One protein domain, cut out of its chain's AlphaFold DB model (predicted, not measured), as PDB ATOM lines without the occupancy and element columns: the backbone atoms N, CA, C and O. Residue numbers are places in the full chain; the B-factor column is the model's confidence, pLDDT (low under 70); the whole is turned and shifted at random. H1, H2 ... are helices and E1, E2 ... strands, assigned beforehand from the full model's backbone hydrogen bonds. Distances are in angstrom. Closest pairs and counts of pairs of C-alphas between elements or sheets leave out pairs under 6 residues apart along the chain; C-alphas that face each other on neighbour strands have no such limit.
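Overview. This is residues 510 to 695 of the 696 residues of an uncharacterized protein of uncultured Thiotrichaceae bacterium (UniProt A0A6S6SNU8). What shape does the model have? Two lobes lie side by side: a small, nearly closed barrel of two strongly twisted sheets, E4-E1-E8-E6 and E3-E2-E5-E7, and a cluster of helices H1 to H4, with H2 and H4 packed on the strands. Beyond E8, residues 675 to 681 stick out, and H5 lies on the barrel's far side from that cluster. What is it made of? The 186 printed residues include five named helices and eight named strands, in the order E1 E2 E3 E4 E5 E6 H1 H2 H3 H4 E7 E8 H5, class mixed. The first sheet is mixed, the second all antiparallel. The whole is compact, radius of gyration of the C-alphas 16.6 A, spans 48 by 43 by 30 A.

Arrangement. How is the first sheet paired? E1, residues 510 to 517, is antiparallel to E4, residues 548 to 555 (N 511 to O 551, 2.8 A), and parallel to E8, residues 664 to 670, with N 514 and O 665 at 2.9 A, within hydrogen-bond range. E8 is antiparallel to E6, residues 569 to 571, with N 571 and O 668 at 2.8 A. And the second? E2, residues 528 to 534, and E3, residues 537 to 542, are a hairpin, with N 531 and O 539 at 2.8 A. E5, residues 557 to 563, is staggered, antiparallel to E7, residues 653 to 658, with N 559 and O 654 at 3.0 A, and to E2, with N 562 and O 530 at 2.8 A. The sheets' closest C-alphas include Ile 511 and Ser 656, 5.2 A apart. Where are the helices? H3, residues 614 to 630, is the hub: it touches H1, residues 586 to 602, closest C-alphas Gly 589 and Arg 625 at 5.0 A, and H4, residues 641 to 650, closest Met 624 and Cys 647 at 5.6 A. H3 only just touches H2, residues 604 to 612, only at the corner, with 3 pairs of C-alphas within 8 A. H2 is on the second sheet, its closest C-alphas to E2 being Ala 608 and Ala 534, 5.8 A; H4 is on the first, closest to E6 at Val 650 and Leu 570, 5.0 A. What of the last helix and the backbones? H5, residues 682 to 693, touches no helix and is on neither sheet. Every O i to N i+4 pair is within hydrogen-bond range in H1, H2, H4 and H5; in H3, 12 of 13.

Along the chain. Where does the printed part begin? E1 begins at C-alpha 510, (-59.241, 21.248, 1.777), and is 22.3 A long. How long are the longest helices, and where does the last end? H1 is 24.5 A and H3 25.3 A; H5 ends at C-alpha 693, (-33.457, 33.606, 4.026).

Size, cuts and confidence. How far does it reach? The two farthest C-alphas, Asp 636 and Lys 695, are 51.1 A apart, and the printed part has no cut. Where are long links and low confidence? E6 to H1 and E8 to H5 are long links; pLDDT is under 70 at residues 574 to 583, residue 660 and residues 673 to 695.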
ATOM      1  N   HIS A 510     -60.612  21.534   1.405       91.56
ATOM      2  CA  HIS A 510     -59.241  21.248   1.777       91.56
ATOM      3  C   HIS A 510     -58.513  20.536   0.634       91.56
ATOM      4  O   HIS A 510     -59.122  19.838  -0.189       91.56
ATOM      5  N   ILE A 511     -57.198  20.720   0.589       93.25
ATOM      6  CA  ILE A 511     -56.263  19.934  -0.207       93.25
ATOM      7  C   ILE A 511     -55.213  19.397   0.754       93.25
ATOM      8  O   ILE A 511     -54.471  20.168   1.364       93.25
ATOM      9  N   ASP A 512     -55.124  18.074   0.815       93.56
ATOM     10  CA  ASP A 512     -54.161  17.362   1.644       93.56
ATOM     11  C   ASP A 512     -53.417  16.357   0.803       93.56
ATOM     12  O   ASP A 512     -54.022  15.651  -0.005       93.56
ATOM     13  N   GLY A 513     -52.111  16.268   0.987       93.31
ATOM     14  CA  GLY A 513     -51.339  15.249   0.308       93.31
ATOM     15  C   GLY A 513     -49.847  15.381   0.498       93.31
ATOM     16  O   GLY A 513     -49.370  16.270   1.189       93.31
ATOM     17  N   ASP A 514     -49.108  14.517  -0.178       94.19
ATOM     18  CA  ASP A 514     -47.651  14.515  -0.156       94.19
ATOM     19  C   ASP A 514     -47.105  14.922  -1.519       94.19
ATOM     20  O   ASP A 514     -47.493  14.368  -2.556       94.19
ATOM     21  N   MET A 515     -46.155  15.855  -1.518       93.94
ATOM     22  CA  MET A 515     -45.392  16.196  -2.709       93.94
ATOM     23  C   MET A 515     -44.101  15.379  -2.738       93.94
ATOM     24  O   MET A 515     -43.204  15.553  -1.910       93.94
ATOM     25  N   ILE A 516     -44.020  14.460  -3.700       92.38
ATOM     26  CA  ILE A 516     -42.968  13.447  -3.774       92.38
ATOM     27  C   ILE A 516     -42.285  13.429  -5.135       92.38
ATOM     28  O   ILE A 516     -42.904  13.540  -6.195       92.38
ATOM     29  N   CYS A 517     -40.976  13.218  -5.103       89.50
ATOM     30  CA  CYS A 517     -40.163  13.107  -6.294       89.50
ATOM     31  C   CYS A 517     -40.501  11.823  -7.064       89.50
ATOM     32  O   CYS A 517     -40.459  10.727  -6.498       89.50
ATOM     33  N   ASN A 518     -40.816  11.932  -8.357       83.31
ATOM     34  CA  ASN A 518     -41.321  10.809  -9.154       83.31
ATOM     35  C   ASN A 518     -40.316   9.641  -9.263       83.31
ATOM     36  O   ASN A 518     -40.716   8.484  -9.210       83.31
ATOM     37  N   GLY A 519     -39.011   9.936  -9.341       77.31
ATOM     38  CA  GLY A 519     -37.959   8.916  -9.462       77.31
ATOM     39  C   GLY A 519     -37.468   8.328  -8.135       77.31
ATOM     40  O   GLY A 519     -37.287   7.121  -8.030       77.31
ATOM     41  N   SER A 520     -37.242   9.165  -7.117       81.38
ATOM     42  CA  SER A 520     -36.647   8.726  -5.843       81.38
ATOM     43  C   SER A 520     -37.675   8.382  -4.763       81.38
ATOM     44  O   SER A 520     -37.316   7.783  -3.753       81.38
ATOM     45  N   GLY A 521     -38.935   8.797  -4.929       83.56
ATOM     46  CA  GLY A 521     -39.973   8.674  -3.904       83.56
ATOM     47  C   GLY A 521     -39.766   9.574  -2.680       83.56
ATOM     48  O   GLY A 521     -40.579   9.525  -1.763       83.56
ATOM     49  N   LEU A 522     -38.709  10.396  -2.659       88.25
ATOM     50  CA  LEU A 522     -38.418  11.308  -1.556       88.25
ATOM     51  C   LEU A 522     -39.429  12.453  -1.511       88.25
ATOM     52  O   LEU A 522     -39.819  12.991  -2.548       88.25
ATOM     53  N   VAL A 523     -39.803  12.847  -0.300       90.81
ATOM     54  CA  VAL A 523     -40.646  14.018  -0.047       90.81
ATOM     55  C   VAL A 523     -39.895  15.315  -0.346       90.81
ATOM     56  O   VAL A 523     -38.673  15.385  -0.193       90.81
ATOM     57  N   ILE A 524     -40.622  16.344  -0.778       90.44
ATOM     58  CA  ILE A 524     -40.049  17.638  -1.161       90.44
ATOM     59  C   ILE A 524     -40.463  18.698  -0.132       90.44
ATOM     60  O   ILE A 524     -41.572  19.224  -0.225       90.44
ATOM     61  N   PRO A 525     -39.602  19.040   0.845       91.50
ATOM     62  CA  PRO A 525     -39.953  20.001   1.881       91.50
ATOM     63  C   PRO A 525     -39.818  21.452   1.407       91.50
ATOM     64  O   PRO A 525     -38.904  21.779   0.638       91.50
ATOM     65  N   TYR A 526     -40.677  22.327   1.934       92.00
ATOM     66  CA  TYR A 526     -40.673  23.783   1.728       92.00
ATOM     67  C   TYR A 526     -40.790  24.261   0.270       92.00
ATOM     68  O   TYR A 526     -40.395  25.387  -0.044       92.00
ATOM     69  N   LEU A 527     -41.333  23.439  -0.631       92.94
ATOM     70  CA  LEU A 527     -41.601  23.844  -2.010       92.94
ATOM     71  C   LEU A 527     -42.859  24.715  -2.044       92.94
ATOM     72  O   LEU A 527     -43.909  24.312  -1.544       92.94
ATOM     73  N   ARG A 528     -42.737  25.918  -2.614       95.44
ATOM     74  CA  ARG A 528     -43.857  26.844  -2.802       95.44
ATOM     75  C   ARG A 528     -44.706  26.438  -3.998       95.44
ATOM     76  O   ARG A 528     -44.175  26.043  -5.039       95.44
ATOM     77  N   TYR A 529     -46.011  26.554  -3.827       95.06
ATOM     78  CA  TYR A 529     -46.995  26.245  -4.847       95.06
ATOM     79  C   TYR A 529     -48.168  27.221  -4.776       95.06
ATOM     80  O   TYR A 529     -48.450  27.815  -3.731       95.06
ATOM     81  N   SER A 530     -48.900  27.325  -5.878       94.62
ATOM     82  CA  SER A 530     -50.200  27.983  -5.930       94.62
ATOM     83  C   SER A 530     -51.259  27.047  -6.497       94.62
ATOM     84  O   SER A 530     -50.965  26.192  -7.324       94.62
ATOM     85  N   VAL A 531     -52.498  27.189  -6.044       94.31
ATOM     86  CA  VAL A 531     -53.667  26.521  -6.619       94.31
ATOM     87  C   VAL A 531     -54.573  27.580  -7.227       94.31
ATOM     88  O   VAL A 531     -54.980  28.527  -6.552       94.31
ATOM     89  N   PHE A 532     -54.828  27.446  -8.523       92.69
ATOM     90  CA  PHE A 532     -55.641  28.359  -9.316       92.69
ATOM     91  C   PHE A 532     -57.044  27.783  -9.502       92.69
ATOM     92  O   PHE A 532     -57.197  26.642  -9.942       92.69
ATOM     93  N   PHE A 533     -58.047  28.599  -9.199       86.62
ATOM     94  CA  PHE A 533     -59.459  28.310  -9.426       86.62
ATOM     95  C   PHE A 533     -60.054  29.265 -10.481       86.62
ATOM     96  O   PHE A 533     -60.770  28.824 -11.375       86.62
ATOM     97  N   ALA A 534     -59.734  30.561 -10.410       83.56
ATOM     98  CA  ALA A 534     -60.119  31.599 -11.377       83.56
ATOM     99  C   ALA A 534     -59.157  32.807 -11.284       83.56
ATOM    100  O   ALA A 534     -58.308  32.829 -10.388       83.56
ATOM    101  N   GLU A 535     -59.315  33.804 -12.169       79.19
ATOM    102  CA  GLU A 535     -58.464  35.013 -12.301       79.19
ATOM    103  C   GLU A 535     -58.194  35.720 -10.952       79.19
ATOM    104  O   GLU A 535     -57.070  36.109 -10.647       79.19
ATOM    105  N   ASP A 536     -59.193  35.787 -10.072       78.31
ATOM    106  CA  ASP A 536     -59.124  36.407  -8.742       78.31
ATOM    107  C   ASP A 536     -59.082  35.392  -7.578       78.31
ATOM    108  O   ASP A 536     -59.112  35.762  -6.401       78.31
ATOM    109  N   LYS A 537     -58.993  34.093  -7.886       84.50
ATOM    110  CA  LYS A 537     -59.094  32.982  -6.924       84.50
ATOM    111  C   LYS A 537     -57.872  32.081  -7.028       84.50
ATOM    112  O   LYS A 537     -57.944  30.941  -7.493       84.50
ATOM    113  N   SER A 538     -56.739  32.599  -6.567       89.69
ATOM    114  CA  SER A 538     -55.499  31.839  -6.408       89.69
ATOM    115  C   SER A 538     -55.082  31.795  -4.943       89.69
ATOM    116  O   SER A 538     -55.078  32.817  -4.261       89.69
ATOM    117  N   TYR A 539     -54.690  30.615  -4.471       92.88
ATOM    118  CA  TYR A 539     -54.251  30.400  -3.092       92.88
ATOM    119  C   TYR A 539     -52.832  29.845  -3.106       92.88
ATOM    120  O   TYR A 539     -52.521  28.955  -3.892       92.88
ATOM    121  N   THR A 540     -51.955  30.374  -2.261       94.50
ATOM    122  CA  THR A 540     -50.541  29.978  -2.209       94.50
ATOM    123  C   THR A 540     -50.247  29.192  -0.945       94.50
ATOM    124  O   THR A 540     -50.741  29.544   0.125       94.50
ATOM    125  N   GLY A 541     -49.379  28.192  -1.042       93.75
ATOM    126  CA  GLY A 541     -48.901  27.419   0.096       93.75
ATOM    127  C   GLY A 541     -47.438  27.019  -0.055       93.75
ATOM    128  O   GLY A 541     -46.778  27.296  -1.058       93.75
ATOM    129  N   SER A 542     -46.914  26.356   0.969       95.31
ATOM    130  CA  SER A 542     -45.616  25.688   0.911       95.31
ATOM    131  C   SER A 542     -45.713  24.337   1.586       95.31
ATOM    132  O   SER A 542     -46.389  24.228   2.608       95.31
ATOM    133  N   THR A 543     -45.031  23.331   1.050       95.50
ATOM    134  CA  THR A 543     -44.979  22.028   1.713       95.50
ATOM    135  C   THR A 543     -44.264  22.119   3.063       95.50
ATOM    136  O   THR A 543     -43.360  22.940   3.246       95.50
ATOM    137  N   ASP A 544     -44.661  21.291   4.028       92.81
ATOM    138  CA  ASP A 544     -44.029  21.253   5.351       92.81
ATOM    139  C   ASP A 544     -42.657  20.533   5.333       92.81
ATOM    140  O   ASP A 544     -42.104  20.208   4.279       92.81
ATOM    141  N   VAL A 545     -42.085  20.268   6.514       90.56
ATOM    142  CA  VAL A 545     -40.806  19.542   6.654       90.56
ATOM    143  C   VAL A 545     -40.856  18.097   6.135       90.56
ATOM    144  O   VAL A 545     -39.820  17.542   5.772       90.56
ATOM    145  N   ASN A 546     -42.045  17.501   6.074       92.69
ATOM    146  CA  ASN A 546     -42.296  16.158   5.566       92.69
ATOM    147  C   ASN A 546     -42.778  16.176   4.106       92.69
ATOM    148  O   ASN A 546     -43.144  15.131   3.583       92.69
ATOM    149  N   GLY A 547     -42.776  17.337   3.441       91.69
ATOM    150  CA  GLY A 547     -43.291  17.493   2.082       91.69
ATOM    151  C   GLY A 547     -44.818  17.456   1.976       91.69
ATOM    152  O   GLY A 547     -45.337  17.291   0.870       91.69
ATOM    153  N   ARG A 548     -45.534  17.626   3.094       95.19
ATOM    154  CA  ARG A 548     -46.995  17.616   3.150       95.19
ATOM    155  C   ARG A 548     -47.575  18.929   2.632       95.19
ATOM    156  O   ARG A 548     -47.121  20.014   2.994       95.19
ATOM    157  N   ILE A 549     -48.589  18.812   1.789       94.81
ATOM    158  CA  ILE A 549     -49.529  19.848   1.374       94.81
ATOM    159  C   ILE A 549     -50.682  19.806   2.377       94.81
ATOM    160  O   ILE A 549     -51.293  18.756   2.551       94.81
ATOM    161  N   GLU A 550     -50.969  20.931   3.022       93.00
ATOM    162  CA  GLU A 550     -52.160  21.114   3.851       93.00
ATOM    163  C   GLU A 550     -52.662  22.539   3.616       93.00
ATOM    164  O   GLU A 550     -52.045  23.515   4.050       93.00
ATOM    165  N   LEU A 551     -53.734  22.663   2.837       93.69
ATOM    166  CA  LEU A 551     -54.335  23.943   2.477       93.69
ATOM    167  C   LEU A 551     -55.849  23.858   2.685       93.69
ATOM    168  O   LEU A 551     -56.499  22.994   2.103       93.69
ATOM    169  N   GLY A 552     -56.396  24.731   3.530       91.31
ATOM    170  CA  GLY A 552     -57.825  24.797   3.859       91.31
ATOM    171  C   GLY A 552     -58.465  26.121   3.446       91.31
ATOM    172  O   GLY A 552     -57.801  26.980   2.867       91.31
ATOM    173  N   GLU A 553     -59.753  26.276   3.760       88.81
ATOM    174  CA  GLU A 553     -60.562  27.454   3.399       88.81
ATOM    175  C   GLU A 553     -60.580  27.727   1.885       88.81
ATOM    176  O   GLU A 553     -60.553  28.868   1.414       88.81
ATOM    177  N   LEU A 554     -60.627  26.650   1.101       87.19
ATOM    178  CA  LEU A 554     -60.624  26.711  -0.354       87.19
ATOM    179  C   LEU A 554     -62.038  26.601  -0.929       87.19
ATOM    180  O   LEU A 554     -62.898  25.953  -0.320       87.19
ATOM    181  N   PRO A 555     -62.275  27.148  -2.136       82.62
ATOM    182  CA  PRO A 555     -63.398  26.740  -2.965       82.62
ATOM    183  C   PRO A 555     -63.353  25.224  -3.162       82.62
ATOM    184  O   PRO A 555     -62.283  24.665  -3.404       82.62
ATOM    185  N   LEU A 556     -64.492  24.548  -3.049       77.88
ATOM    186  CA  LEU A 556     -64.623  23.131  -3.398       77.88
ATOM    187  C   LEU A 556     -64.573  22.922  -4.922       77.88
ATOM    188  O   LEU A 556     -65.223  23.637  -5.658       77.88
ATOM    189  N   GLY A 557     -63.879  21.908  -5.429       77.19
ATOM    190  CA  GLY A 557     -63.913  21.582  -6.861       77.19
ATOM    191  C   GLY A 557     -62.548  21.627  -7.541       77.19
ATOM    192  O   GLY A 557     -61.519  21.554  -6.862       77.19
ATOM    193  N   PRO A 558     -62.519  21.635  -8.886       84.00
ATOM    194  CA  PRO A 558     -61.286  21.457  -9.626       84.00
ATOM    195  C   PRO A 558     -60.387  22.693  -9.538       84.00
ATOM    196  O   PRO A 558     -60.860  23.824  -9.607       84.00
ATOM    197  N   TYR A 559     -59.082  22.463  -9.433       90.56
ATOM    198  CA  TYR A 559     -58.057  23.507  -9.400       90.56
ATOM    199  C   TYR A 559     -56.856  23.121 -10.260       90.56
ATOM    200  O   TYR A 559     -56.615  21.936 -10.489       90.56
ATOM    201  N   ILE A 560     -56.066  24.110 -10.677       93.75
ATOM    202  CA  ILE A 560     -54.755  23.908 -11.304       93.75
ATOM    203  C   ILE A 560     -53.658  24.189 -10.276       93.75
ATOM    204  O   ILE A 560     -53.481  25.324  -9.835       93.75
ATOM    205  N   LEU A 561     -52.923  23.152  -9.873       95.19
ATOM    206  CA  LEU A 561     -51.713  23.268  -9.065       95.19
ATOM    207  C   LEU A 561     -50.569  23.795  -9.928       95.19
ATOM    208  O   LEU A 561     -50.273  23.245 -10.985       95.19
ATOM    209  N   ARG A 562     -49.870  24.810  -9.437       93.25
ATOM    210  CA  ARG A 562     -48.668  25.375 -10.047       93.25
ATOM    211  C   ARG A 562     -47.536  25.348  -9.037       93.25
ATOM    212  O   ARG A 562     -47.749  25.575  -7.848       93.25
ATOM    213  N   LEU A 563     -46.333  25.072  -9.518       92.25
ATOM    214  CA  LEU A 563     -45.118  25.132  -8.714       92.25
ATOM    215  C   LEU A 563     -44.429  26.464  -8.997       92.25
ATOM    216  O   LEU A 563     -44.223  26.810 -10.158       92.25
ATOM    217  N   ASP A 564     -44.060  27.192  -7.948       88.31
ATOM    218  CA  ASP A 564     -43.482  28.533  -8.109       88.31
ATOM    219  C   ASP A 564     -41.982  28.480  -8.470       88.31
ATOM    220  O   ASP A 564     -41.403  29.473  -8.909       88.31
ATOM    221  N   ASP A 565     -41.328  27.327  -8.274       85.62
ATOM    222  CA  ASP A 565     -39.926  27.102  -8.634       85.62
ATOM    223  C   ASP A 565     -39.837  26.304  -9.945       85.62
ATOM    224  O   ASP A 565     -40.146  25.111  -9.990       85.62
ATOM    225  N   SER A 566     -39.363  26.963 -11.005       81.88
ATOM    226  CA  SER A 566     -39.225  26.400 -12.355       81.88
ATOM    227  C   SER A 566     -38.248  25.225 -12.453       81.88
ATOM    228  O   SER A 566     -38.172  24.577 -13.497       81.88
ATOM    229  N   ALA A 567     -37.453  24.962 -11.410       82.88
ATOM    230  CA  ALA A 567     -36.606  23.776 -11.349       82.88
ATOM    231  C   ALA A 567     -37.415  22.483 -11.136       82.88
ATOM    232  O   ALA A 567     -36.879  21.391 -11.336       82.88
ATOM    233  N   PHE A 568     -38.686  22.604 -10.749       87.12
ATOM    234  CA  PHE A 568     -39.616  21.502 -10.545       87.12
ATOM    235  C   PHE A 568     -40.734  21.537 -11.591       87.12
ATOM    236  O   PHE A 568     -41.159  22.599 -12.039       87.12
ATOM    237  N   SER A 569     -41.254  20.368 -11.959       88.44
ATOM    238  CA  SER A 569     -42.447  20.265 -12.808       88.44
ATOM    239  C   SER A 569     -43.316  19.088 -12.390       88.44
ATOM    240  O   SER A 569     -42.795  18.056 -11.968       88.44
ATOM    241  N   LEU A 570     -44.633  19.216 -12.528       91.12
ATOM    242  CA  LEU A 570     -45.571  18.143 -12.200       91.12
ATOM    243  C   LEU A 570     -45.361  16.930 -13.116       91.12
ATOM    244  O   LEU A 570     -44.948  17.062 -14.269       91.12
ATOM    245  N   ALA A 571     -45.600  15.744 -12.568       88.38
ATOM    246  CA  ALA A 571     -45.377  14.460 -13.220       88.38
ATOM    247  C   ALA A 571     -46.607  13.564 -13.050       88.38
ATOM    248  O   ALA A 571     -47.307  13.652 -12.040       88.38
ATOM    249  N   ALA A 572     -46.837  12.650 -13.992       86.88
ATOM    250  CA  ALA A 572     -47.801  11.578 -13.783       86.88
ATOM    251  C   ALA A 572     -47.157  10.404 -13.028       86.88
ATOM    252  O   ALA A 572     -45.934  10.235 -13.035       86.88
ATOM    253  N   ALA A 573     -47.979   9.571 -12.382       73.62
ATOM    254  CA  ALA A 573     -47.513   8.515 -11.474       73.62
ATOM    255  C   ALA A 573     -46.556   7.501 -12.124       73.62
ATOM    256  O   ALA A 573     -45.692   6.962 -11.437       73.62
ATOM    257  N   ASN A 574     -46.685   7.292 -13.440       68.38
ATOM    258  CA  ASN A 574     -45.897   6.348 -14.235       68.38
ATOM    259  C   ASN A 574     -45.068   7.047 -15.335       68.38
ATOM    260  O   ASN A 574     -44.803   6.456 -16.391       68.38
ATOM    261  N   SER A 575     -44.709   8.326 -15.160       69.56
ATOM    262  CA  SER A 575     -43.872   9.050 -16.130       69.56
ATOM    263  C   SER A 575     -42.392   8.648 -16.023       69.56
ATOM    264  O   SER A 575     -41.882   8.550 -14.906       69.56
ATOM    265  N   PRO A 576     -41.668   8.467 -17.147       65.19
ATOM    266  CA  PRO A 576     -40.211   8.316 -17.130       65.19
ATOM    267  C   PRO A 576     -39.538   9.514 -16.454       65.19
ATOM    268  O   PRO A 576     -40.042  10.631 -16.534       65.19
ATOM    269  N   VAL A 577     -38.380   9.311 -15.818       62.28
ATOM    270  CA  VAL A 577     -37.566  10.403 -15.252       62.28
ATOM    271  C   VAL A 577     -36.825  11.116 -16.390       62.28
ATOM    272  O   VAL A 577     -35.611  11.004 -16.530       62.28
ATOM    273  N   THR A 578     -37.554  11.800 -17.265       56.38
ATOM    274  CA  THR A 578     -36.973  12.662 -18.296       56.38
ATOM    275  C   THR A 578     -36.709  14.051 -17.722       56.38
ATOM    276  O   THR A 578     -37.483  14.572 -16.919       56.38
ATOM    277  N   ALA A 579     -35.577  14.649 -18.097       53.81
ATOM    278  CA  ALA A 579     -35.210  15.985 -17.646       53.81
ATOM    279  C   ALA A 579     -36.203  17.042 -18.187       53.81
ATOM    280  O   ALA A 579     -36.659  16.907 -19.326       53.81
ATOM    281  N   PRO A 580     -36.482  18.137 -17.449       55.28
ATOM    282  CA  PRO A 580     -37.406  19.199 -17.876       55.28
ATOM    283  C   PRO A 580     -37.074  19.890 -19.218       55.28
ATOM    284  O   PRO A 580     -37.879  20.676 -19.713       55.28
ATOM    285  N   ALA A 581     -35.894  19.649 -19.800       55.09
ATOM    286  CA  ALA A 581     -35.339  20.439 -20.901       55.09
ATOM    287  C   ALA A 581     -35.745  19.987 -22.320       55.09
ATOM    288  O   ALA A 581     -35.652  20.789 -23.249       55.09
ATOM    289  N   GLU A 582     -36.205  18.751 -22.530       65.88
ATOM    290  CA  GLU A 582     -36.584  18.284 -23.875       65.88
ATOM    291  C   GLU A 582     -38.068  18.551 -24.136       65.88
ATOM    292  O   GLU A 582     -38.913  18.098 -23.377       65.88
ATOM    293  N   LEU A 583     -38.418  19.293 -25.195       68.88
ATOM    294  CA  LEU A 583     -39.812  19.673 -25.488       68.88
ATOM    295  C   LEU A 583     -40.670  18.524 -26.065       68.88
ATOM    296  O   LEU A 583     -41.874  18.698 -26.213       68.88
ATOM    297  N   GLY A 584     -40.078  17.369 -26.394       78.19
ATOM    298  CA  GLY A 584     -40.748  16.224 -27.027       78.19
ATOM    299  C   GLY A 584     -40.941  16.349 -28.550       78.19
ATOM    300  O   GLY A 584     -40.592  17.360 -29.164       78.19
ATOM    301  N   THR A 585     -41.508  15.326 -29.196       84.62
ATOM    302  CA  THR A 585     -41.738  15.284 -30.659       84.62
ATOM    303  C   THR A 585     -42.886  16.198 -31.113       84.62
ATOM    304  O   THR A 585     -43.768  16.540 -30.329       84.62
ATOM    305  N   GLU A 586     -42.888  16.618 -32.385       87.06
ATOM    306  CA  GLU A 586     -43.971  17.434 -32.975       87.06
ATOM    307  C   GLU A 586     -45.305  16.670 -33.032       87.06
ATOM    308  O   GLU A 586     -46.350  17.215 -32.685       87.06
ATOM    309  N   ALA A 587     -45.238  15.374 -33.348       86.81
ATOM    310  CA  ALA A 587     -46.344  14.421 -33.285       86.81
ATOM    311  C   ALA A 587     -47.085  14.449 -31.934       86.81
ATOM    312  O   ALA A 587     -48.305  14.605 -31.896       86.81
ATOM    313  N   ALA A 588     -46.347  14.378 -30.822       89.50
ATOM    314  CA  ALA A 588     -46.919  14.485 -29.481       89.50
ATOM    315  C   ALA A 588     -47.522  15.876 -29.207       89.50
ATOM    316  O   ALA A 588     -48.472  15.997 -28.436       89.50
ATOM    317  N   GLY A 589     -46.998  16.926 -29.849       90.88
ATOM    318  CA  GLY A 589     -47.512  18.293 -29.737       90.88
ATOM    319  C   GLY A 589     -48.907  18.462 -30.341       90.88
ATOM    320  O   GLY A 589     -49.750  19.123 -29.738       90.88
ATOM    321  N   MET A 590     -49.183  17.823 -31.481       90.44
ATOM    322  CA  MET A 590     -50.523  17.822 -32.090       90.44
ATOM    323  C   MET A 590     -51.561  17.142 -31.190       90.44
ATOM    324  O   MET A 590     -52.656  17.666 -30.996       90.44
ATOM    325  N   VAL A 591     -51.202  15.997 -30.603       92.06
ATOM    326  CA  VAL A 591     -52.075  15.277 -29.665       92.06
ATOM    327  C   VAL A 591     -52.283  16.092 -28.386       92.06
ATOM    328  O   VAL A 591     -53.414  16.214 -27.922       92.06
ATOM    329  N   ALA A 592     -51.224  16.711 -27.851       93.44
ATOM    330  CA  ALA A 592     -51.313  17.590 -26.686       93.44
ATOM    331  C   ALA A 592     -52.272  18.766 -26.921       93.44
ATOM    332  O   ALA A 592     -53.087  19.059 -26.053       93.44
ATOM    333  N   ARG A 593     -52.210  19.399 -28.101       94.44
ATOM    334  CA  ARG A 593     -53.132  20.471 -28.506       94.44
ATOM    335  C   ARG A 593     -54.579  19.997 -28.513       94.44
ATOM    336  O   ARG A 593     -55.407  20.602 -27.847       94.44
ATOM    337  N   SER A 594     -54.846  18.888 -29.201       91.00
ATOM    338  CA  SER A 594     -56.183  18.291 -29.280       91.00
ATOM    339  C   SER A 594     -56.748  17.960 -27.892       91.00
ATOM    340  O   SER A 594     -57.901  18.266 -27.595       91.00
ATOM    341  N   LEU A 595     -55.924  17.396 -27.002       92.69
ATOM    342  CA  LEU A 595     -56.336  17.088 -25.634       92.69
ATOM    343  C   LEU A 595     -56.540  18.335 -24.775       92.69
ATOM    344  O   LEU A 595     -57.497  18.373 -24.010       92.69
ATOM    345  N   LEU A 596     -55.683  19.351 -24.895       93.56
ATOM    346  CA  LEU A 596     -55.869  20.607 -24.172       93.56
ATOM    347  C   LEU A 596     -57.158  21.305 -24.622       93.56
ATOM    348  O   LEU A 596     -57.899  21.800 -23.777       93.56
ATOM    349  N   ASP A 597     -57.460  21.265 -25.922       87.62
ATOM    350  CA  ASP A 597     -58.718  21.755 -26.490       87.62
ATOM    351  C   ASP A 597     -59.929  20.980 -25.954       87.62
ATOM    352  O   ASP A 597     -60.924  21.577 -25.544       87.62
ATOM    353  N   ASP A 598     -59.836  19.651 -25.873       84.69
ATOM    354  CA  ASP A 598     -60.868  18.818 -25.249       84.69
ATOM    355  C   ASP A 598     -61.053  19.150 -23.757       84.69
ATOM    356  O   ASP A 598     -62.183  19.233 -23.271       84.69
ATOM    357  N   PHE A 599     -59.961  19.383 -23.026       88.56
ATOM    358  CA  PHE A 599     -60.002  19.711 -21.603       88.56
ATOM    359  C   PHE A 599     -60.589  21.094 -21.337       88.56
ATOM    360  O   PHE A 599     -61.472  21.183 -20.491       88.56
ATOM    361  N   GLN A 600     -60.191  22.151 -22.052       86.25
ATOM    362  CA  GLN A 600     -60.789  23.481 -21.852       86.25
ATOM    363  C   GLN A 600     -62.294  23.496 -22.160       86.25
ATOM    364  O   GLN A 600     -63.051  24.213 -21.511       86.25
ATOM    365  N   ASN A 601     -62.750  22.653 -23.090       76.62
ATOM    366  CA  ASN A 601     -64.170  22.522 -23.415       76.62
ATOM    367  C   ASN A 601     -64.967  21.753 -22.349       76.62
ATOM    368  O   ASN A 601     -66.181  21.913 -22.254       76.62
ATOM    369  N   LYS A 602     -64.308  20.892 -21.561       76.19
ATOM    370  CA  LYS A 602     -64.959  20.009 -20.576       76.19
ATOM    371  C   LYS A 602     -64.723  20.415 -19.123       76.19
ATOM    372  O   LYS A 602     -65.473  19.980 -18.251       76.19
ATOM    373  N   ILE A 603     -63.675  21.189 -18.852       79.31
ATOM    374  CA  ILE A 603     -63.166  21.490 -17.513       79.31
ATOM    375  C   ILE A 603     -62.994  23.012 -17.397       79.31
ATOM    376  O   ILE A 603     -61.958  23.546 -17.801       79.31
ATOM    377  N   PRO A 604     -63.982  23.722 -16.825       79.38
ATOM    378  CA  PRO A 604     -64.009  25.184 -16.793       79.38
ATOM    379  C   PRO A 604     -62.754  25.853 -16.217       79.38
ATOM    380  O   PRO A 604     -62.267  26.828 -16.785       79.38
ATOM    381  N   VAL A 605     -62.152  25.277 -15.167       84.38
ATOM    382  CA  VAL A 605     -60.913  25.821 -14.583       84.38
ATOM    383  C   VAL A 605     -59.738  25.824 -15.572       84.38
ATOM    384  O   VAL A 605     -58.889  26.703 -15.494       84.38
ATOM    385  N   VAL A 606     -59.700  24.906 -16.549       89.38
ATOM    386  CA  VAL A 606     -58.668  24.895 -17.604       89.38
ATOM    387  C   VAL A 606     -58.878  26.064 -18.567       89.38
ATOM    388  O   VAL A 606     -57.919  26.756 -18.898       89.38
ATOM    389  N   LYS A 607     -60.129  26.332 -18.966       87.50
ATOM    390  CA  LYS A 607     -60.487  27.486 -19.807       87.50
ATOM    391  C   LYS A 607     -60.160  28.804 -19.102       87.50
ATOM    392  O   LYS A 607     -59.505  29.661 -19.690       87.50
ATOM    393  N   ALA A 608     -60.556  28.935 -17.835       86.81
ATOM    394  CA  ALA A 608     -60.250  30.101 -17.007       86.81
ATOM    395  C   ALA A 608     -58.734  30.304 -16.858       86.81
ATOM    396  O   ALA A 608     -58.235  31.412 -17.025       86.81
ATOM    397  N   TRP A 609     -57.989  29.223 -16.613       91.00
ATOM    398  CA  TRP A 609     -56.534  29.257 -16.487       91.00
ATOM    399  C   TRP A 609     -55.853  29.695 -17.787       91.00
ATOM    400  O   TRP A 609     -54.940  30.512 -17.757       91.00
ATOM    401  N   MET A 610     -56.306  29.219 -18.945       91.38
ATOM    402  CA  MET A 610     -55.758  29.663 -20.232       91.38
ATOM    403  C   MET A 610     -56.076  31.134 -20.537       91.38
ATOM    404  O   MET A 610     -55.245  31.819 -21.129       91.38
ATOM    405  N   ALA A 611     -57.249  31.623 -20.122       89.88
ATOM    406  CA  ALA A 611     -57.650  33.019 -20.303       89.88
ATOM    407  C   ALA A 611     -56.903  33.991 -19.366       89.88
ATOM    408  O   ALA A 611     -56.623  35.115 -19.772       89.88
ATOM    409  N   ASP A 612     -56.548  33.544 -18.157       90.25
ATOM    410  CA  ASP A 612     -55.829  34.323 -17.133       90.25
ATOM    411  C   ASP A 612     -54.443  34.801 -17.605       90.25
ATOM    412  O   ASP A 612     -54.048  35.942 -17.372       90.25
ATOM    413  N   ASN A 613     -53.692  33.946 -18.308       88.88
ATOM    414  CA  ASN A 613     -52.371  34.298 -18.828       88.88
ATOM    415  C   ASN A 613     -52.032  33.483 -20.083       88.88
ATOM    416  O   ASN A 613     -51.999  32.256 -20.046       88.88
ATOM    417  N   ALA A 614     -51.675  34.162 -21.177       88.12
ATOM    418  CA  ALA A 614     -51.291  33.523 -22.437       88.12
ATOM    419  C   ALA A 614     -50.106  32.537 -22.306       88.12
ATOM    420  O   ALA A 614     -49.985  31.603 -23.098       88.12
ATOM    421  N   GLU A 615     -49.235  32.695 -21.303       90.44
ATOM    422  CA  GLU A 615     -48.146  31.746 -21.033       90.44
ATOM    423  C   GLU A 615     -48.642  30.395 -20.494       90.44
ATOM    424  O   GLU A 615     -47.967  29.381 -20.693       90.44
ATOM    425  N   ASN A 616     -49.819  30.350 -19.862       91.69
ATOM    426  CA  ASN A 616     -50.388  29.127 -19.293       91.69
ATOM    427  C   ASN A 616     -50.634  28.076 -20.384       91.69
ATOM    428  O   ASN A 616     -50.224  26.925 -20.250       91.69
ATOM    429  N   GLU A 617     -51.203  28.484 -21.518       92.69
ATOM    430  CA  GLU A 617     -51.408  27.603 -22.670       92.69
ATOM    431  C   GLU A 617     -50.085  27.002 -23.173       92.69
ATOM    432  O   GLU A 617     -49.981  25.792 -23.392       92.69
ATOM    433  N   VAL A 618     -49.040  27.826 -23.288       91.00
ATOM    434  CA  VAL A 618     -47.708  27.384 -23.725       91.00
ATOM    435  C   VAL A 618     -47.112  26.373 -22.741       91.00
ATOM    436  O   VAL A 618     -46.581  25.338 -23.157       91.00
ATOM    437  N   GLN A 619     -47.217  26.638 -21.437       88.62
ATOM    438  CA  GLN A 619     -46.704  25.761 -20.382       88.62
ATOM    439  C   GLN A 619     -47.469  24.432 -20.303       88.62
ATOM    440  O   GLN A 619     -46.850  23.368 -20.171       88.62
ATOM    441  N   GLY A 620     -48.798  24.476 -20.425       90.31
ATOM    442  CA  GLY A 620     -49.654  23.293 -20.417       90.31
ATOM    443  C   GLY A 620     -49.366  22.381 -21.605       90.31
ATOM    444  O   GLY A 620     -49.099  21.189 -21.424       90.31
ATOM    445  N   LEU A 621     -49.292  22.958 -22.812       92.19
ATOM    446  CA  LEU A 621     -48.909  22.233 -24.024       92.19
ATOM    447  C   LEU A 621     -47.522  21.608 -23.901       92.19
ATOM    448  O   LEU A 621     -47.348  20.441 -24.250       92.19
ATOM    449  N   ALA A 622     -46.534  22.355 -23.398       89.44
ATOM    450  CA  ALA A 622     -45.183  21.834 -23.220       89.44
ATOM    451  C   ALA A 622     -45.166  20.640 -22.253       89.44
ATOM    452  O   ALA A 622     -44.541  19.621 -22.549       89.44
ATOM    453  N   SER A 623     -45.884  20.725 -21.132       88.81
ATOM    454  CA  SER A 623     -45.932  19.667 -20.114       88.81
ATOM    455  C   SER A 623     -46.599  18.391 -20.639       88.81
ATOM    456  O   SER A 623     -46.029  17.302 -20.526       88.81
ATOM    457  N   MET A 624     -47.750  18.518 -21.306       92.25
ATOM    458  CA  MET A 624     -48.438  17.385 -21.939       92.25
ATOM    459  C   MET A 624     -47.607  16.775 -23.070       92.25
ATOM    460  O   MET A 624     -47.461  15.555 -23.148       92.25
ATOM    461  N   ARG A 625     -47.002  17.610 -23.924       91.75
ATOM    462  CA  ARG A 625     -46.153  17.161 -25.035       91.75
ATOM    463  C   ARG A 625     -44.960  16.349 -24.541       91.75
ATOM    464  O   ARG A 625     -44.657  15.313 -25.130       91.75
ATOM    465  N   ARG A 626     -44.308  16.771 -23.451       87.56
ATOM    466  CA  ARG A 626     -43.216  16.008 -22.826       87.56
ATOM    467  C   ARG A 626     -43.673  14.624 -22.394       87.56
ATOM    468  O   ARG A 626     -43.038  13.640 -22.767       87.56
ATOM    469  N   TYR A 627     -44.779  14.552 -21.656       89.75
ATOM    470  CA  TYR A 627     -45.341  13.287 -21.186       89.75
ATOM    471  C   TYR A 627     -45.679  12.345 -22.351       89.75
ATOM    472  O   TYR A 627     -45.205  11.208 -22.392       89.75
ATOM    473  N   LEU A 628     -46.432  12.837 -23.337       90.81
ATOM    474  CA  LEU A 628     -46.865  12.055 -24.497       90.81
ATOM    475  C   LEU A 628     -45.674  11.598 -25.351       90.81
ATOM    476  O   LEU A 628     -45.625  10.450 -25.791       90.81
ATOM    477  N   SER A 629     -44.665  12.455 -25.525       89.19
ATOM    478  CA  SER A 629     -43.434  12.092 -26.231       89.19
ATOM    479  C   SER A 629     -42.661  10.991 -25.502       89.19
ATOM    480  O   SER A 629     -42.157  10.078 -26.149       89.19
ATOM    481  N   ALA A 630     -42.590  11.042 -24.170       85.38
ATOM    482  CA  ALA A 630     -41.975   9.998 -23.347       85.38
ATOM    483  C   ALA A 630     -42.725   8.654 -23.423       85.38
ATOM    484  O   ALA A 630     -42.126   7.600 -23.215       85.38
ATOM    485  N   LYS A 631     -44.023   8.681 -23.743       86.94
ATOM    486  CA  LYS A 631     -44.851   7.494 -23.997       86.94
ATOM    487  C   LYS A 631     -44.830   7.037 -25.463       86.94
ATOM    488  O   LYS A 631     -45.469   6.043 -25.784       86.94
ATOM    489  N   GLY A 632     -44.088   7.723 -26.336       87.38
ATOM    490  CA  GLY A 632     -43.976   7.371 -27.755       87.38
ATOM    491  C   GLY A 632     -45.246   7.633 -28.569       87.38
ATOM    492  O   GLY A 632     -45.448   6.990 -29.594       87.38
ATOM    493  N   VAL A 633     -46.101   8.556 -28.118       88.12
ATOM    494  CA  VAL A 633     -47.406   8.836 -28.732       88.12
ATOM    495  C   VAL A 633     -47.249   9.534 -30.083       88.12
ATOM    496  O   VAL A 633     -46.480  10.487 -30.236       88.12
ATOM    497  N   THR A 634     -48.032   9.076 -31.053       88.00
ATOM    498  CA  THR A 634     -48.183   9.641 -32.399       88.00
ATOM    499  C   THR A 634     -49.631  10.109 -32.623       88.00
ATOM    500  O   THR A 634     -50.501   9.764 -31.826       88.00
ATOM    501  N   PRO A 635     -49.935  10.875 -33.692       86.94
ATOM    502  CA  PRO A 635     -51.300  11.332 -33.969       86.94
ATOM    503  C   PRO A 635     -52.318  10.201 -34.170       86.94
ATOM    504  O   PRO A 635     -53.497  10.408 -33.910       86.94
ATOM    505  N   ASP A 636     -51.855   9.019 -34.587       86.75
ATOM    506  CA  ASP A 636     -52.686   7.829 -34.817       86.75
ATOM    507  C   ASP A 636     -52.764   6.905 -33.587       86.75
ATOM    508  O   ASP A 636     -53.312   5.808 -33.665       86.75
ATOM    509  N   SER A 637     -52.156   7.293 -32.463       86.44
ATOM    510  CA  SER A 637     -52.202   6.497 -31.236       86.44
ATOM    511  C   SER A 637     -53.578   6.581 -30.579       86.44
ATOM    512  O   SER A 637     -54.117   7.674 -30.400       86.44
ATOM    513  N   ASP A 638     -54.098   5.440 -30.128       87.62
ATOM    514  CA  ASP A 638     -55.304   5.404 -29.302       87.62
ATOM    515  C   ASP A 638     -55.044   6.078 -27.950       87.62
ATOM    516  O   ASP A 638     -54.158   5.685 -27.185       87.62
ATOM    517  N   ILE A 639     -55.834   7.107 -27.639       90.00
ATOM    518  CA  ILE A 639     -55.731   7.817 -26.365       90.00
ATOM    519  C   ILE A 639     -56.560   7.091 -25.310       90.00
ATOM    520  O   ILE A 639     -57.788   7.174 -25.300       90.00
ATOM    521  N   THR A 640     -55.877   6.420 -24.385       87.94
ATOM    522  CA  THR A 640     -56.520   5.706 -23.278       87.94
ATOM    523  C   THR A 640     -56.982   6.656 -22.167       87.94
ATOM    524  O   THR A 640     -56.467   7.766 -22.005       87.94
ATOM    525  N   GLU A 641     -57.921   6.204 -21.333       83.25
ATOM    526  CA  GLU A 641     -58.351   6.941 -20.132       83.25
ATOM    527  C   GLU A 641     -57.208   7.157 -19.125       83.25
ATOM    528  O   GLU A 641     -57.139   8.190 -18.458       83.25
ATOM    529  N   GLU A 642     -56.260   6.216 -19.036       86.31
ATOM    530  CA  GLU A 642     -55.045   6.396 -18.233       86.31
ATOM    531  C   GLU A 642     -54.202   7.563 -18.758       86.31
ATOM    532  O   GLU A 642     -53.820   8.432 -17.980       86.31
ATOM    533  N   MET A 643     -53.988   7.642 -20.074       88.94
ATOM    534  CA  MET A 643     -53.235   8.737 -20.688       88.94
ATOM    535  C   MET A 643     -53.932  10.089 -20.523       88.94
ATOM    536  O   MET A 643     -53.260  11.089 -20.263       88.94
ATOM    537  N   ARG A 644     -55.269  10.136 -20.637       90.50
ATOM    538  CA  ARG A 644     -56.058  11.349 -20.354       90.50
ATOM    539  C   ARG A 644     -55.841  11.809 -18.916       90.50
ATOM    540  O   ARG A 644     -55.489  12.964 -18.696       90.50
ATOM    541  N   ARG A 645     -55.987  10.902 -17.949       89.12
ATOM    542  CA  ARG A 645     -55.771  11.178 -16.520       89.12
ATOM    543  C   ARG A 645     -54.347  11.650 -16.223       89.12
ATOM    544  O   ARG A 645     -54.175  12.603 -15.469       89.12
ATOM    545  N   ASP A 646     -53.344  11.035 -16.834       91.25
ATOM    546  CA  ASP A 646     -51.950  11.450 -16.682       91.25
ATOM    547  C   ASP A 646     -51.698  12.847 -17.275       91.25
ATOM    548  O   ASP A 646     -50.981  13.648 -16.673       91.25
ATOM    549  N   CYS A 647     -52.331  13.180 -18.405       93.12
ATOM    550  CA  CYS A 647     -52.284  14.528 -18.975       93.12
ATOM    551  C   CYS A 647     -52.910  15.580 -18.043       93.12
ATOM    552  O   CYS A 647     -52.356  16.666 -17.885       93.12
ATOM    553  N   LEU A 648     -54.025  15.251 -17.383       93.00
ATOM    554  CA  LEU A 648     -54.624  16.112 -16.357       93.00
ATOM    555  C   LEU A 648     -53.678  16.295 -15.159       93.00
ATOM    556  O   LEU A 648     -53.528  17.409 -14.661       93.00
ATOM    557  N   ALA A 649     -52.985  15.232 -14.738       91.56
ATOM    558  CA  ALA A 649     -52.027  15.293 -13.637       91.56
ATOM    559  C   ALA A 649     -50.816  16.191 -13.951       91.56
ATOM    560  O   ALA A 649     -50.418  16.987 -13.101       91.56
ATOM    561  N   VAL A 650     -50.244  16.121 -15.163       92.69
ATOM    562  CA  VAL A 650     -49.113  16.994 -15.553       92.69
ATOM    563  C   VAL A 650     -49.523  18.446 -15.800       92.69
ATOM    564  O   VAL A 650     -48.689  19.335 -15.651       92.69
ATOM    565  N   LEU A 651     -50.793  18.701 -16.132       93.19
ATOM    566  CA  LEU A 651     -51.375  20.049 -16.109       93.19
ATOM    567  C   LEU A 651     -51.573  20.580 -14.682       93.19
ATOM    568  O   LEU A 651     -51.801  21.770 -14.505       93.19
ATOM    569  N   GLY A 652     -51.500  19.709 -13.674       92.88
ATOM    570  CA  GLY A 652     -51.750  20.046 -12.278       92.88
ATOM    571  C   GLY A 652     -53.216  20.070 -11.890       92.88
ATOM    572  O   GLY A 652     -53.542  20.609 -10.834       92.88
ATOM    573  N   LEU A 653     -54.101  19.475 -12.693       91.81
ATOM    574  CA  LEU A 653     -55.510  19.406 -12.346       91.81
ATOM    575  C   LEU A 653     -55.715  18.512 -11.113       91.81
ATOM    576  O   LEU A 653     -55.435  17.312 -11.133       91.81
ATOM    577  N   GLY A 654     -56.237  19.107 -10.047       89.56
ATOM    578  CA  GLY A 654     -56.670  18.429  -8.830       89.56
ATOM    579  C   GLY A 654     -58.106  18.795  -8.472       89.56
ATOM    580  O   GLY A 654     -58.767  19.520  -9.209       89.56
ATOM    581  N   VAL A 655     -58.598  18.275  -7.344       86.44
ATOM    582  CA  VAL A 655     -59.937  18.576  -6.813       86.44
ATOM    583  C   VAL A 655     -59.837  18.775  -5.305       86.44
ATOM    584  O   VAL A 655     -59.389  17.864  -4.605       86.44
ATOM    585  N   SER A 656     -60.226  19.949  -4.807       87.06
ATOM    586  CA  SER A 656     -60.346  20.215  -3.369       87.06
ATOM    587  C   SER A 656     -61.598  19.523  -2.824       87.06
ATOM    588  O   SER A 656     -62.543  19.250  -3.567       87.06
ATOM    589  N   ARG A 657     -61.608  19.178  -1.534       80.75
ATOM    590  CA  ARG A 657     -62.627  18.293  -0.943       80.75
ATOM    591  C   ARG A 657     -63.169  18.828   0.373       80.75
ATOM    592  O   ARG A 657     -62.422  19.426   1.135       80.75
ATOM    593  N   ARG A 658     -64.452  18.584   0.656       79.44
ATOM    594  CA  ARG A 658     -65.035  18.845   1.986       79.44
ATOM    595  C   ARG A 658     -64.508  17.836   3.002       79.44
ATOM    596  O   ARG A 658     -64.116  16.737   2.611       79.44
ATOM    597  N   GLU A 659     -64.607  18.179   4.282       78.62
ATOM    598  CA  GLU A 659     -64.137  17.353   5.402       78.62
ATOM    599  C   GLU A 659     -64.555  15.866   5.316       78.62
ATOM    600  O   GLU A 659     -63.670  15.018   5.411       78.62
ATOM    601  N   PRO A 660     -65.823  15.493   5.010       68.88
ATOM    602  CA  PRO A 660     -66.220  14.077   4.936       68.88
ATOM    603  C   PRO A 660     -65.503  13.272   3.842       68.88
ATOM    604  O   PRO A 660     -65.455  12.048   3.891       68.88
ATOM    605  N   TYR A 661     -64.952  13.956   2.838       72.75
ATOM    606  CA  TYR A 661     -64.298  13.353   1.677       72.75
ATOM    607  C   TYR A 661     -62.791  13.564   1.650       72.75
ATOM    608  O   TYR A 661     -62.138  13.180   0.666       72.75
ATOM    609  N   ARG A 662     -62.256  14.227   2.679       82.31
ATOM    610  CA  ARG A 662     -60.846  14.568   2.807       82.31
ATOM    611  C   ARG A 662     -60.020  13.294   2.639       82.31
ATOM    612  O   ARG A 662     -60.278  12.271   3.267       82.31
ATOM    613  N   ARG A 663     -59.063  13.331   1.716       83.00
ATOM    614  CA  ARG A 663     -58.143  12.219   1.461       83.00
ATOM    615  C   ARG A 663     -56.784  12.777   1.092       83.00
ATOM    616  O   ARG A 663     -56.721  13.744   0.334       83.00
ATOM    617  N   ASP A 664     -55.731  12.118   1.554       88.75
ATOM    618  CA  ASP A 664     -54.373  12.473   1.163       88.75
ATOM    619  C   ASP A 664     -54.136  12.091  -0.309       88.75
ATOM    620  O   ASP A 664     -54.275  10.930  -0.716       88.75
ATOM    621  N   ILE A 665     -53.787  13.079  -1.133       90.31
ATOM    622  CA  ILE A 665     -53.353  12.879  -2.518       90.31
ATOM    623  C   ILE A 665     -51.835  12.701  -2.589       90.31
ATOM    624  O   ILE A 665     -51.090  13.109  -1.705       90.31
ATOM    625  N   LYS A 666     -51.344  12.116  -3.682       91.44
ATOM    626  CA  LYS A 666     -49.906  12.065  -3.968       91.44
ATOM    627  C   LYS A 666     -49.614  12.903  -5.198       91.44
ATOM    628  O   LYS A 666     -49.991  12.520  -6.303       91.44
ATOM    629  N   VAL A 667     -48.925  14.022  -5.004       92.62
ATOM    630  CA  VAL A 667     -48.476  14.893  -6.091       92.62
ATOM    631  C   VAL A 667     -47.068  14.477  -6.485       92.62
ATOM    632  O   VAL A 667     -46.123  14.568  -5.698       92.62
ATOM    633  N   LYS A 668     -46.926  13.991  -7.715       92.38
ATOM    634  CA  LYS A 668     -45.646  13.550  -8.269       92.38
ATOM    635  C   LYS A 668     -44.971  14.717  -8.973       92.38
ATOM    636  O   LYS A 668     -45.604  15.438  -9.739       92.38
ATOM    637  N   VAL A 669     -43.680  14.891  -8.716       90.25
ATOM    638  CA  VAL A 669     -42.897  16.011  -9.246       90.25
ATOM    639  C   VAL A 669     -41.580  15.502  -9.825       90.25
ATOM    640  O   VAL A 669     -40.908  14.652  -9.234       90.25
ATOM    641  N   HIS A 670     -41.189  16.019 -10.984       87.19
ATOM    642  CA  HIS A 670     -39.831  15.896 -11.493       87.19
ATOM    643  C   HIS A 670     -38.924  16.862 -10.731       87.19
ATOM    644  O   HIS A 670     -39.105  18.077 -10.794       87.19
ATOM    645  N   CYS A 671     -37.957  16.313  -9.998       84.75
ATOM    646  CA  CYS A 671     -36.961  17.096  -9.275       84.75
ATOM    647  C   CYS A 671     -35.736  17.359 -10.156       84.75
ATOM    648  O   CYS A 671     -35.418  16.528 -11.016       84.75
ATOM    649  N   PRO A 672     -34.995  18.452  -9.911       76.94
ATOM    650  CA  PRO A 672     -33.716  18.665 -10.569       76.94
ATOM    651  C   PRO A 672     -32.766  17.486 -10.306       76.94
ATOM    652  O   PRO A 672     -32.695  16.960  -9.195       76.94
ATOM    653  N   GLN A 673     -32.034  17.045 -11.329       66.88
ATOM    654  CA  GLN A 673     -31.048  15.979 -11.159       66.88
ATOM    655  C   GLN A 673     -29.912  16.480 -10.258       66.88
ATOM    656  O   GLN A 673     -29.275  17.493 -10.547       66.88
ATOM    657  N   THR A 674     -29.643  15.778  -9.156       53.81
ATOM    658  CA  THR A 674     -28.367  15.933  -8.453       53.81
ATOM    659  C   THR A 674     -27.276  15.334  -9.325       53.81
ATOM    660  O   THR A 674     -27.362  14.153  -9.653       53.81
ATOM    661  N   ASN A 675     -26.236  16.103  -9.657       45.19
ATOM    662  CA  ASN A 675     -24.986  15.505 -10.121       45.19
ATOM    663  C   ASN A 675     -24.541  14.483  -9.065       45.19
ATOM    664  O   ASN A 675     -24.302  14.854  -7.914       45.19
ATOM    665  N   GLU A 676     -24.461  13.211  -9.452       42.94
ATOM    666  CA  GLU A 676     -24.156  12.082  -8.562       42.94
ATOM    667  C   GLU A 676     -22.776  12.202  -7.876       42.94
ATOM    668  O   GLU A 676     -22.525  11.529  -6.880       42.94
ATOM    669  N   ASP A 677     -21.928  13.143  -8.307       43.06
ATOM    670  CA  ASP A 677     -20.625  13.444  -7.697       43.06
ATOM    671  C   ASP A 677     -20.685  14.321  -6.426       43.06
ATOM    672  O   ASP A 677     -19.674  14.497  -5.744       43.06
ATOM    673  N   ALA A 678     -21.849  14.868  -6.059       38.78
ATOM    674  CA  ALA A 678     -22.025  15.646  -4.831       38.78
ATOM    675  C   ALA A 678     -23.097  14.996  -3.948       38.78
ATOM    676  O   ALA A 678     -24.278  15.331  -4.019       38.78
ATOM    677  N   GLY A 679     -22.671  14.032  -3.126       38.59
ATOM    678  CA  GLY A 679     -23.542  13.181  -2.319       38.59
ATOM    679  C   GLY A 679     -24.693  13.912  -1.619       38.59
ATOM    680  O   GLY A 679     -24.454  14.802  -0.809       38.59
ATOM    681  N   GLY A 680     -25.922  13.491  -1.940       39.94
ATOM    682  CA  GLY A 680     -27.141  13.354  -1.117       39.94
ATOM    683  C   GLY A 680     -27.650  14.472  -0.189       39.94
ATOM    684  O   GLY A 680     -28.805  14.421   0.210       39.94
ATOM    685  N   CYS A 681     -26.855  15.477   0.172       43.22
ATOM    686  CA  CYS A 681     -27.173  16.476   1.199       43.22
ATOM    687  C   CYS A 681     -27.556  17.851   0.630       43.22
ATOM    688  O   CYS A 681     -27.979  18.723   1.385       43.22
ATOM    689  N   LEU A 682     -27.424  18.079  -0.683       48.69
ATOM    690  CA  LEU A 682     -27.588  19.419  -1.258       48.69
ATOM    691  C   LEU A 682     -29.060  19.860  -1.367       48.69
ATOM    692  O   LEU A 682     -29.347  21.038  -1.183       48.69
ATOM    693  N   PHE A 683     -30.003  18.935  -1.597       46.97
ATOM    694  CA  PHE A 683     -31.439  19.253  -1.705       46.97
ATOM    695  C   PHE A 683     -32.026  19.770  -0.389       46.97
ATOM    696  O   PHE A 683     -32.692  20.803  -0.360       46.97
ATOM    697  N   SER A 684     -31.713  19.089   0.715       46.94
ATOM    698  CA  SER A 684     -32.105  19.511   2.059       46.94
ATOM    699  C   SER A 684     -31.446  20.840   2.428       46.94
ATOM    700  O   SER A 684     -32.098  21.700   3.009       46.94
ATOM    701  N   LEU A 685     -30.179  21.048   2.044       43.97
ATOM    702  CA  LEU A 685     -29.425  22.258   2.368       43.97
ATOM    703  C   LEU A 685     -29.885  23.483   1.558       43.97
ATOM    704  O   LEU A 685     -30.005  24.561   2.125       43.97
ATOM    705  N   ILE A 686     -30.186  23.340   0.261       52.78
ATOM    706  CA  ILE A 686     -30.651  24.450  -0.591       52.78
ATOM    707  C   ILE A 686     -32.051  24.910  -0.171       52.78
ATOM    708  O   ILE A 686     -32.262  26.116  -0.036       52.78
ATOM    709  N   ASN A 687     -32.983  23.990   0.103       51.16
ATOM    710  CA  ASN A 687     -34.320  24.362   0.580       51.16
ATOM    711  C   ASN A 687     -34.287  24.898   2.019       51.16
ATOM    712  O   ASN A 687     -34.987  25.862   2.321       51.16
ATOM    713  N   PHE A 688     -33.418  24.367   2.887       45.94
ATOM    714  CA  PHE A 688     -33.197  24.912   4.231       45.94
ATOM    715  C   PHE A 688     -32.599  26.328   4.192       45.94
ATOM    716  O   PHE A 688     -33.068  27.211   4.906       45.94
ATOM    717  N   ILE A 689     -31.621  26.583   3.316       51.72
ATOM    718  CA  ILE A 689     -31.018  27.910   3.125       51.72
ATOM    719  C   ILE A 689     -32.040  28.883   2.510       51.72
ATOM    720  O   ILE A 689     -32.238  29.969   3.051       51.72
ATOM    721  N   LYS A 690     -32.761  28.506   1.444       53.66
ATOM    722  CA  LYS A 690     -33.820  29.353   0.856       53.66
ATOM    723  C   LYS A 690     -34.952  29.642   1.860       53.66
ATOM    724  O   LYS A 690     -35.430  30.772   1.916       53.66
ATOM    725  N   GLY A 691     -35.335  28.670   2.693       45.31
ATOM    726  CA  GLY A 691     -36.341  28.834   3.752       45.31
ATOM    727  C   GLY A 691     -35.886  29.722   4.918       45.31
ATOM    728  O   GLY A 691     -36.684  30.499   5.443       45.31
ATOM    729  N   LEU A 692     -34.601  29.675   5.285       43.75
ATOM    730  CA  LEU A 692     -34.002  30.545   6.308       43.75
ATOM    731  C   LEU A 692     -33.875  32.006   5.859       43.75
ATOM    732  O   LEU A 692     -34.025  32.904   6.682       43.75
ATOM    733  N   PHE A 693     -33.625  32.252   4.570       49.50
ATOM    734  CA  PHE A 693     -33.457  33.606   4.026       49.50
ATOM    735  C   PHE A 693     -34.732  34.195   3.390       49.50
ATOM    736  O   PHE A 693     -34.751  35.383   3.078       49.50
ATOM    737  N   GLY A 694     -35.803  33.404   3.239       42.19
ATOM    738  CA  GLY A 694     -37.101  33.828   2.695       42.19
ATOM    739  C   GLY A 694     -38.121  34.340   3.722       42.19
ATOM    740  O   GLY A 694     -39.217  34.728   3.326       42.19
ATOM    741  N   LYS A 695     -37.787  34.348   5.023       34.31
ATOM    742  CA  LYS A 695     -38.547  35.058   6.066       34.31
ATOM    743  C   LYS A 695     -38.003  36.483   6.226       34.31
ATOM    744  O   LYS A 695     -37.208  36.754   7.127       34.31
TER     745      LYS A 695